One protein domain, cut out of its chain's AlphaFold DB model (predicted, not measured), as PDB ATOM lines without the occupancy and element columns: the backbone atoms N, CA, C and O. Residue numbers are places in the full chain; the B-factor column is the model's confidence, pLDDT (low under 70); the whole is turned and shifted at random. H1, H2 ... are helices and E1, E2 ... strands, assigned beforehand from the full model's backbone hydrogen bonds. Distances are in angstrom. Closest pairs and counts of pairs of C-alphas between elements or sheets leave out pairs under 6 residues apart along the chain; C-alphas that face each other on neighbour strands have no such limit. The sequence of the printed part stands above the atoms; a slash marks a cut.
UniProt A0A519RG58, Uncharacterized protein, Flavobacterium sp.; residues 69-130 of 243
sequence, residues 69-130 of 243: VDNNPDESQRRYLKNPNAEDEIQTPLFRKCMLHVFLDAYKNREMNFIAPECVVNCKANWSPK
ATOM      1  N   VAL A  69     -30.902 -33.577 -44.746       91.50
ATOM      2  CA  VAL A  69     -29.654 -34.005 -45.397       91.50
ATOM      3  C   VAL A  69     -28.644 -34.505 -44.365       91.50
ATOM      4  O   VAL A  69     -28.652 -34.056 -43.220       91.50
ATOM      5  N   ASP A  70     -27.766 -35.425 -44.763       91.56
ATOM      6  CA  ASP A  70     -26.723 -35.951 -43.869       91.56
ATOM      7  C   ASP A  70     -25.551 -34.969 -43.706       91.56
ATOM      8  O   ASP A  70     -24.956 -34.888 -42.637       91.56
ATOM      9  N   ASN A  71     -25.235 -34.196 -44.752       90.06
ATOM     10  CA  ASN A  71     -24.133 -33.233 -44.781       90.06
ATOM     11  C   ASN A  71     -24.540 -31.956 -45.530       90.06
ATOM     12  O   ASN A  71     -25.450 -31.986 -46.359       90.06
ATOM     13  N   ASN A  72     -23.813 -30.860 -45.288       85.25
ATOM     14  CA  ASN A  72     -23.980 -29.562 -45.958       85.25
ATOM     15  C   ASN A  72     -25.413 -28.992 -45.862       85.25
ATOM     16  O   ASN A  72     -26.068 -28.802 -46.893       85.25
ATOM     17  N   PRO A  73     -25.927 -28.737 -44.643       90.25
ATOM     18  CA  PRO A  73     -27.197 -28.044 -44.474       90.25
ATOM     19  C   PRO A  73     -27.111 -26.629 -45.057       90.25
ATOM     20  O   PRO A  73     -26.073 -25.972 -44.989       90.25
ATOM     21  N   ASP A  74     -28.221 -26.164 -45.613       88.88
ATOM     22  CA  ASP A  74     -28.363 -24.821 -46.161       88.88
ATOM     23  C   ASP A  74     -29.779 -24.330 -45.858       88.88
ATOM     24  O   ASP A  74     -30.761 -24.723 -46.500       88.88
ATOM     25  N   GLU A  75     -29.888 -23.471 -44.848       87.69
ATOM     26  CA  GLU A  75     -31.166 -22.914 -44.411       87.69
ATOM     27  C   GLU A  75     -31.832 -22.071 -45.502       87.69
ATOM     28  O   GLU A  75     -33.062 -22.071 -45.601       87.69
ATOM     29  N   SER A  76     -31.047 -21.429 -46.380       85.31
ATOM     30  CA  SER A  76     -31.586 -20.652 -47.504       85.31
ATOM     31  C   SER A  76     -32.348 -21.538 -48.497       85.31
ATOM     32  O   SER A  76     -33.321 -21.101 -49.112       85.31
ATOM     33  N   GLN A  77     -31.973 -22.819 -48.574       84.25
ATOM     34  CA  GLN A  77     -32.629 -23.857 -49.372       84.25
ATOM     35  C   GLN A  77     -33.565 -24.754 -48.548       84.25
ATOM     36  O   GLN A  77     -34.047 -25.766 -49.060       84.25
ATOM     37  N   ARG A  78     -33.831 -24.418 -47.275       87.44
ATOM     38  CA  ARG A  78     -34.620 -25.241 -46.334       87.44
ATOM     39  C   ARG A  78     -34.073 -26.668 -46.186       87.44
ATOM     40  O   ARG A  78     -34.837 -27.635 -46.106       87.44
ATOM     41  N   ARG A  79     -32.746 -26.803 -46.167       90.69
ATOM     42  CA  ARG A  79     -32.025 -28.064 -45.961       90.69
ATOM     43  C   ARG A  79     -31.454 -28.118 -44.552       90.69
ATOM     44  O   ARG A  79     -30.582 -27.323 -44.219       90.69
ATOM     45  N   TYR A  80     -31.912 -29.075 -43.753       92.75
ATOM     46  CA  TYR A  80     -31.503 -29.227 -42.353       92.75
ATOM     47  C   TYR A  80     -30.818 -30.565 -42.126       92.75
ATOM     48  O   TYR A  80     -31.068 -31.522 -42.854       92.75
ATOM     49  N   LEU A  81     -29.976 -30.646 -41.099       94.19
ATOM     50  CA  LEU A  81     -29.356 -31.911 -40.723       94.19
ATOM     51  C   LEU A  81     -30.414 -32.914 -40.261       94.19
ATOM     52  O   LEU A  81     -31.318 -32.585 -39.489       94.19
ATOM     53  N   LYS A  82     -30.291 -34.149 -40.738       92.81
ATOM     54  CA  LYS A  82     -31.120 -35.260 -40.277       92.81
ATOM     55  C   LYS A  82     -30.799 -35.574 -38.814       92.81
ATOM     56  O   LYS A  82     -29.641 -35.754 -38.453       92.81
ATOM     57  N   ASN A  83     -31.834 -35.709 -37.987       91.12
ATOM     58  CA  ASN A  83     -31.701 -36.296 -36.657       91.12
ATOM     59  C   ASN A  83     -31.890 -37.824 -36.765       91.12
ATOM     60  O   ASN A  83     -33.007 -38.265 -37.056       91.12
ATOM     61  N   PRO A  84     -30.841 -38.641 -36.557       90.69
ATOM     62  CA  PRO A  84     -30.949 -40.096 -36.659       90.69
ATOM     63  C   PRO A  84     -31.829 -40.714 -35.560       90.69
ATOM     64  O   PRO A  84     -32.393 -41.778 -35.785       90.69
ATOM     65  N   ASN A  85     -32.002 -40.031 -34.424       93.75
ATOM     66  CA  ASN A  85     -32.750 -40.518 -33.260       93.75
ATOM     67  C   ASN A  85     -34.147 -39.881 -33.146       93.75
ATOM     68  O   ASN A  85     -34.777 -39.951 -32.091       93.75
ATOM     69  N   ALA A  86     -34.639 -39.230 -34.207       90.62
ATOM     70  CA  ALA A  86     -35.910 -38.503 -34.175       90.62
ATOM     71  C   ALA A  86     -37.099 -39.398 -33.790       90.62
ATOM     72  O   ALA A  86     -38.005 -38.958 -33.085       90.62
ATOM     73  N   GLU A  87     -37.098 -40.654 -34.243       92.19
ATOM     74  CA  GLU A  87     -38.171 -41.602 -33.941       92.19
ATOM     75  C   GLU A  87     -38.235 -41.911 -32.443       92.19
ATOM     76  O   GLU A  87     -39.304 -41.788 -31.844       92.19
ATOM     77  N   ASP A  88     -37.090 -42.198 -31.822       95.25
ATOM     78  CA  ASP A  88     -36.994 -42.448 -30.383       95.25
ATOM     79  C   ASP A  88     -37.355 -41.202 -29.566       95.25
ATOM     80  O   ASP A  88     -38.085 -41.281 -28.575       95.25
ATOM     81  N   GLU A  89     -36.898 -40.029 -30.010       93.62
ATOM     82  CA  GLU A  89     -37.153 -38.750 -29.348       93.62
ATOM     83  C   GLU A  89     -38.654 -38.439 -29.261       93.62
ATOM     84  O   GLU A  89     -39.151 -38.075 -28.189       93.62
ATOM     85  N   ILE A  90     -39.402 -38.663 -30.348       94.56
ATOM     86  CA  ILE A  90     -40.856 -38.446 -30.405       94.56
ATOM     87  C   ILE A  90     -41.606 -39.366 -29.426       94.56
ATOM     88  O   ILE A  90     -42.674 -39.009 -28.912       94.56
ATOM     89  N   GLN A  91     -41.053 -40.544 -29.120       94.44
ATOM     90  CA  GLN A  91     -41.642 -41.462 -28.145       94.44
ATOM     91  C   GLN A  91     -41.381 -41.048 -26.692       94.44
ATOM     92  O   GLN A  91     -42.067 -41.543 -25.789       94.44
ATOM     93  N   THR A  92     -40.443 -40.131 -26.436       97.00
ATOM     94  CA  THR A  92     -40.119 -39.719 -25.068       97.00
ATOM     95  C   THR A  92     -41.306 -39.021 -24.385       97.00
ATOM     96  O   THR A  92     -42.036 -38.237 -25.005       97.00
ATOM     97  N   PRO A  93     -41.512 -39.233 -23.068       97.19
ATOM     98  CA  PRO A  93     -42.566 -38.541 -22.328       97.19
ATOM     99  C   PRO A  93     -42.424 -37.017 -22.366       97.19
ATOM    100  O   PRO A  93     -43.430 -36.312 -22.318       97.19
ATOM    101  N   LEU A  94     -41.189 -36.515 -22.437       96.19
ATOM    102  CA  LEU A  94     -40.908 -35.087 -22.509       96.19
ATOM    103  C   LEU A  94     -41.425 -34.498 -23.822       96.19
ATOM    104  O   LEU A  94     -42.233 -33.574 -23.779       96.19
ATOM    105  N   PHE A  95     -41.047 -35.081 -24.964       95.50
ATOM    106  CA  PHE A  95     -41.491 -34.611 -26.275       95.50
ATOM    107  C   PHE A  95     -43.021 -34.593 -26.375       95.50
ATOM    108  O   PHE A  95     -43.616 -33.580 -26.742       95.50
ATOM    109  N   ARG A  96     -43.685 -35.679 -25.953       94.81
ATOM    110  CA  ARG A  96     -45.156 -35.765 -25.954       94.81
ATOM    111  C   ARG A  96     -45.811 -34.697 -25.070       94.81
ATOM    112  O   ARG A  96     -46.815 -34.112 -25.474       94.81
ATOM    113  N   LYS A  97     -45.251 -34.419 -23.884       96.44
ATOM    114  CA  LYS A  97     -45.735 -33.351 -22.986       96.44
ATOM    115  C   LYS A  97     -45.562 -31.969 -23.611       96.44
ATOM    116  O   LYS A  97     -46.502 -31.181 -23.581       96.44
ATOM    117  N   CYS A  98     -44.400 -31.693 -24.201       96.75
ATOM    118  CA  CYS A  98     -44.136 -30.440 -24.906       96.75
ATOM    119  C   CYS A  98     -45.105 -30.252 -26.081       96.75
ATOM    120  O   CYS A  98     -45.722 -29.196 -26.197       96.75
ATOM    121  N   MET A  99     -45.325 -31.290 -26.893       94.31
ATOM    122  CA  MET A  99     -46.270 -31.232 -28.011       94.31
ATOM    123  C   MET A  99     -47.705 -30.959 -27.542       94.31
ATOM    124  O   MET A  99     -48.406 -30.123 -28.114       94.31
ATOM    125  N   LEU A 100     -48.144 -31.620 -26.464       95.06
ATOM    126  CA  LEU A 100     -49.454 -31.367 -25.867       95.06
ATOM    127  C   LEU A 100     -49.576 -29.922 -25.363       95.06
ATOM    128  O   LEU A 100     -50.616 -29.297 -25.559       95.06
ATOM    129  N   HIS A 101     -48.520 -29.382 -24.752       95.00
ATOM    130  CA  HIS A 101     -48.494 -27.994 -24.300       95.00
ATOM    131  C   HIS A 101     -48.680 -27.017 -25.469       95.00
ATOM    132  O   HIS A 101     -49.520 -26.125 -25.377       95.00
ATOM    133  N   VAL A 102     -47.985 -27.232 -26.592       91.81
ATOM    134  CA  VAL A 102     -48.142 -26.415 -27.810       91.81
ATOM    135  C   VAL A 102     -49.592 -26.435 -28.307       91.81
ATOM    136  O   VAL A 102     -50.146 -25.389 -28.648       91.81
ATOM    137  N   PHE A 103     -50.245 -27.601 -28.310       89.94
ATOM    138  CA  PHE A 103     -51.656 -27.698 -28.699       89.94
ATOM    139  C   PHE A 103     -52.595 -26.960 -27.743       89.94
ATOM    140  O   PHE A 103     -53.532 -26.301 -28.197       89.94
ATOM    141  N   LEU A 104     -52.361 -27.059 -26.433       91.19
ATOM    142  CA  LEU A 104     -53.174 -26.374 -25.428       91.19
ATOM    143  C   LEU A 104     -53.005 -24.854 -25.498       91.19
ATOM    144  O   LEU A 104     -53.993 -24.133 -25.372       91.19
ATOM    145  N   ASP A 105     -51.793 -24.369 -25.753       89.56
ATOM    146  CA  ASP A 105     -51.533 -22.939 -25.921       89.56
ATOM    147  C   ASP A 105     -52.206 -22.399 -27.181       89.56
ATOM    148  O   ASP A 105     -52.907 -21.388 -27.123       89.56
ATOM    149  N   ALA A 106     -52.085 -23.115 -28.303       86.31
ATOM    150  CA  ALA A 106     -52.789 -22.768 -29.534       86.31
ATOM    151  C   ALA A 106     -54.318 -22.771 -29.343       86.31
ATOM    152  O   ALA A 106     -55.021 -21.932 -29.903       86.31
ATOM    153  N   TYR A 107     -54.848 -23.690 -28.528       85.12
ATOM    154  CA  TYR A 107     -56.274 -23.755 -28.213       85.12
ATOM    155  C   TYR A 107     -56.747 -22.595 -27.329       85.12
ATOM    156  O   TYR A 107     -57.859 -22.104 -27.521       85.12
ATOM    157  N   LYS A 108     -55.950 -22.175 -26.341       86.50
ATOM    158  CA  LYS A 108     -56.290 -21.041 -25.468       86.50
ATOM    159  C   LYS A 108     -56.266 -19.723 -26.237       86.50
ATOM    160  O   LYS A 108     -57.166 -18.908 -26.076       86.50
ATOM    161  N   ASN A 109     -55.306 -19.566 -27.142       82.75
ATOM    162  CA  ASN A 109     -55.115 -18.355 -27.936       82.75
ATOM    163  C   ASN A 109     -55.945 -18.361 -29.235       82.75
ATOM    164  O   ASN A 109     -55.458 -17.980 -30.295       82.75
ATOM    165  N   ARG A 110     -57.213 -18.793 -29.168       65.12
ATOM    166  CA  ARG A 110     -58.135 -18.901 -30.323       65.12
ATOM    167  C   ARG A 110     -58.424 -17.581 -31.042       65.12
ATOM    168  O   ARG A 110     -58.899 -17.615 -32.172       65.12
ATOM    169  N   GLU A 111     -58.153 -16.452 -30.391       62.91
ATOM    170  CA  GLU A 111     -58.245 -15.106 -30.972       62.91
ATOM    171  C   GLU A 111     -57.069 -14.767 -31.898       62.91
ATOM    172  O   GLU A 111     -57.120 -13.767 -32.614       62.91
ATOM    173  N   MET A 112     -56.023 -15.603 -31.948       57.91
ATOM    174  CA  MET A 112     -55.044 -15.536 -33.027       57.91
ATOM    175  C   MET A 112     -55.785 -15.797 -34.335       57.91
ATOM    176  O   MET A 112     -56.170 -16.930 -34.627       57.91
ATOM    177  N   ASN A 113     -56.012 -14.736 -35.110       55.97
ATOM    178  CA  ASN A 113     -56.552 -14.831 -36.458       55.97
ATOM    179  C   ASN A 113     -55.793 -15.949 -37.184       55.97
ATOM    180  O   ASN A 113     -54.582 -15.845 -37.374       55.97
ATOM    181  N   PHE A 114     -56.489 -17.032 -37.552       68.50
ATOM    182  CA  PHE A 114     -55.943 -18.165 -38.309       68.50
ATOM    183  C   PHE A 114     -55.651 -17.739 -39.756       68.50
ATOM    184  O   PHE A 114     -56.198 -18.288 -40.716       68.50
ATOM    185  N   ILE A 115     -54.820 -16.711 -39.911       76.31
ATOM    186  CA  ILE A 115     -54.317 -16.235 -41.185       76.31
ATOM    187  C   ILE A 115     -53.416 -17.348 -41.695       76.31
ATOM    188  O   ILE A 115     -52.398 -17.684 -41.087       76.31
ATOM    189  N   ALA A 116     -53.848 -17.980 -42.782       80.38
ATOM    190  CA  ALA A 116     -53.059 -19.020 -43.409       80.38
ATOM    191  C   ALA A 116     -51.712 -18.416 -43.844       80.38
ATOM    192  O   ALA A 116     -51.717 -17.365 -44.490       80.38
ATOM    193  N   PRO A 117     -50.576 -19.064 -43.530       84.62
ATOM    194  CA  PRO A 117     -49.283 -18.630 -44.032       84.62
ATOM    195  C   PRO A 117     -49.294 -18.528 -45.556       84.62
ATOM    196  O   PRO A 117     -49.953 -19.323 -46.233       84.62
ATOM    197  N   GLU A 118     -48.522 -17.593 -46.105       85.44
ATOM    198  CA  GLU A 118     -48.504 -17.317 -47.544       85.44
ATOM    199  C   GLU A 118     -48.200 -18.572 -48.380       85.44
ATOM    200  O   GLU A 118     -48.849 -18.830 -49.389       85.44
ATOM    201  N   CYS A 119     -47.296 -19.438 -47.908       82.75
ATOM    202  CA  CYS A 119     -46.979 -20.699 -48.581       82.75
ATOM    203  C   CYS A 119     -48.189 -21.645 -48.716       82.75
ATOM    204  O   CYS A 119     -48.294 -22.358 -49.711       82.75
ATOM    205  N   VAL A 120     -49.121 -21.634 -47.758       84.88
ATOM    206  CA  VAL A 120     -50.359 -22.432 -47.787       84.88
ATOM    207  C   VAL A 120     -51.360 -21.822 -48.768       84.88
ATOM    208  O   VAL A 120     -52.027 -22.549 -49.507       84.88
ATOM    209  N   VAL A 121     -51.452 -20.490 -48.802       83.75
ATOM    210  CA  VAL A 121     -52.309 -19.755 -49.747       83.75
ATOM    211  C   VAL A 121     -51.830 -19.970 -51.185       83.75
ATOM    212  O   VAL A 121     -52.625 -20.355 -52.042       83.75
ATOM    213  N   ASN A 122     -50.527 -19.830 -51.433       82.44
ATOM    214  CA  ASN A 122     -49.922 -19.999 -52.754       82.44
ATOM    215  C   ASN A 122     -49.974 -21.461 -53.219       82.44
ATOM    216  O   ASN A 122     -50.317 -21.732 -54.367       82.44
ATOM    217  N   CYS A 123     -49.729 -22.428 -52.325       79.12
ATOM    218  CA  CYS A 123     -49.859 -23.850 -52.659       79.12
ATOM    219  C   CYS A 123     -51.282 -24.196 -53.120       79.12
ATOM    220  O   CYS A 123     -51.477 -24.932 -54.087       79.12
ATOM    221  N   LYS A 124     -52.298 -23.608 -52.482       78.75
ATOM    222  CA  LYS A 124     -53.700 -23.808 -52.858       78.75
ATOM    223  C   LYS A 124     -54.031 -23.311 -54.270       78.75
ATOM    224  O   LYS A 124     -54.892 -23.910 -54.915       78.75
ATOM    225  N   ALA A 125     -53.363 -22.265 -54.759       70.88
ATOM    226  CA  ALA A 125     -53.549 -21.775 -56.124       70.88
ATOM    227  C   ALA A 125     -53.091 -22.796 -57.179       70.88
ATOM    228  O   ALA A 125     -53.736 -22.916 -58.215       70.88
ATOM    229  N   ASN A 126     -52.058 -23.593 -56.887       67.75
ATOM    230  CA  ASN A 126     -51.554 -24.622 -57.806       67.75
ATOM    231  C   ASN A 126     -52.524 -25.801 -57.986       67.75
ATOM    232  O   ASN A 126     -52.555 -26.423 -59.045       67.75
ATOM    233  N   TRP A 127     -53.305 -26.114 -56.947       64.81
ATOM    234  CA  TRP A 127     -54.219 -27.264 -56.924       64.81
ATOM    235  C   TRP A 127     -55.682 -26.894 -57.150       64.81
ATOM    236  O   TRP A 127     -56.519 -27.768 -57.388       64.81
ATOM    237  N   SER A 128     -56.000 -25.603 -57.096       60.69
ATOM    238  CA  SER A 128     -57.273 -25.108 -57.596       60.69
ATOM    239  C   SER A 128     -57.254 -25.196 -59.127       60.69
ATOM    240  O   SER A 128     -56.218 -24.917 -59.733       60.69
ATOM    241  N   PRO A 129     -58.359 -25.587 -59.786       55.81
ATOM    242  CA  PRO A 129     -58.439 -25.520 -61.240       55.81
ATOM    243  C   PRO A 129     -58.034 -24.116 -61.703       55.81
ATOM    244  O   PRO A 129     -58.437 -23.134 -61.071       55.81
ATOM    245  N   LYS A 130     -57.217 -24.045 -62.768       48.97
ATOM    246  CA  LYS A 130     -56.800 -22.785 -63.401       48.97
ATOM    247  C   LYS A 130     -58.065 -21.985 -63.703       48.97
ATOM    248  O   LYS A 130     -58.835 -22.361 -64.578       48.97
TER     249      LYS A 130
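What this domain is: This is residues 69 to 130 of the 243 residues of an uncharacterized protein of Flavobacterium sp. (UniProt A0A519RG58). Picture an open arch with an empty middle: H2, the longest helix, makes its span, H1 and then E1 form one leg, and the link to H3 with H3 itself forms the other. The printed part has 62 residues with named elements in the order E1, H1, H2, H3, one strand and three helices, mostly helix. It is extended, with a radius of gyration of the C-alphas of 17.1 A, and flat, spanning 42 by 38 by 21 A.

How they stand to each other: Start at H2, residues 93 to 108. H1, residues 86 to 91, is close but not clearly touching: the closest C-alphas, of Glu 89 and Phe 95, are 6.7 A apart. Their lines are about perpendicular, at 78 degrees. H3, residues 118 to 127, is apart from both. E1, residues 79 to 81, pairs with no named strand and is apart from the three helices. Every O i to N i+4 pair is within hydrogen-bond range in H1 and H2, and 4 of 6 in H3.

Where its parts are: Find C-alpha 93 at (-42.566, -38.541, -22.328); H2 runs 22.5 A to C-alpha 108. H3 runs 14.8 A to C-alpha 127 at (-54.219, -27.264, -56.924).

The domain as a whole: The farthest C-alphas, of Pro 93 and Lys 130, are 46.2 A apart. The printed part has no cut and no long link. Look for pLDDT under 70 at residues 110 to 114 and 126 to 130.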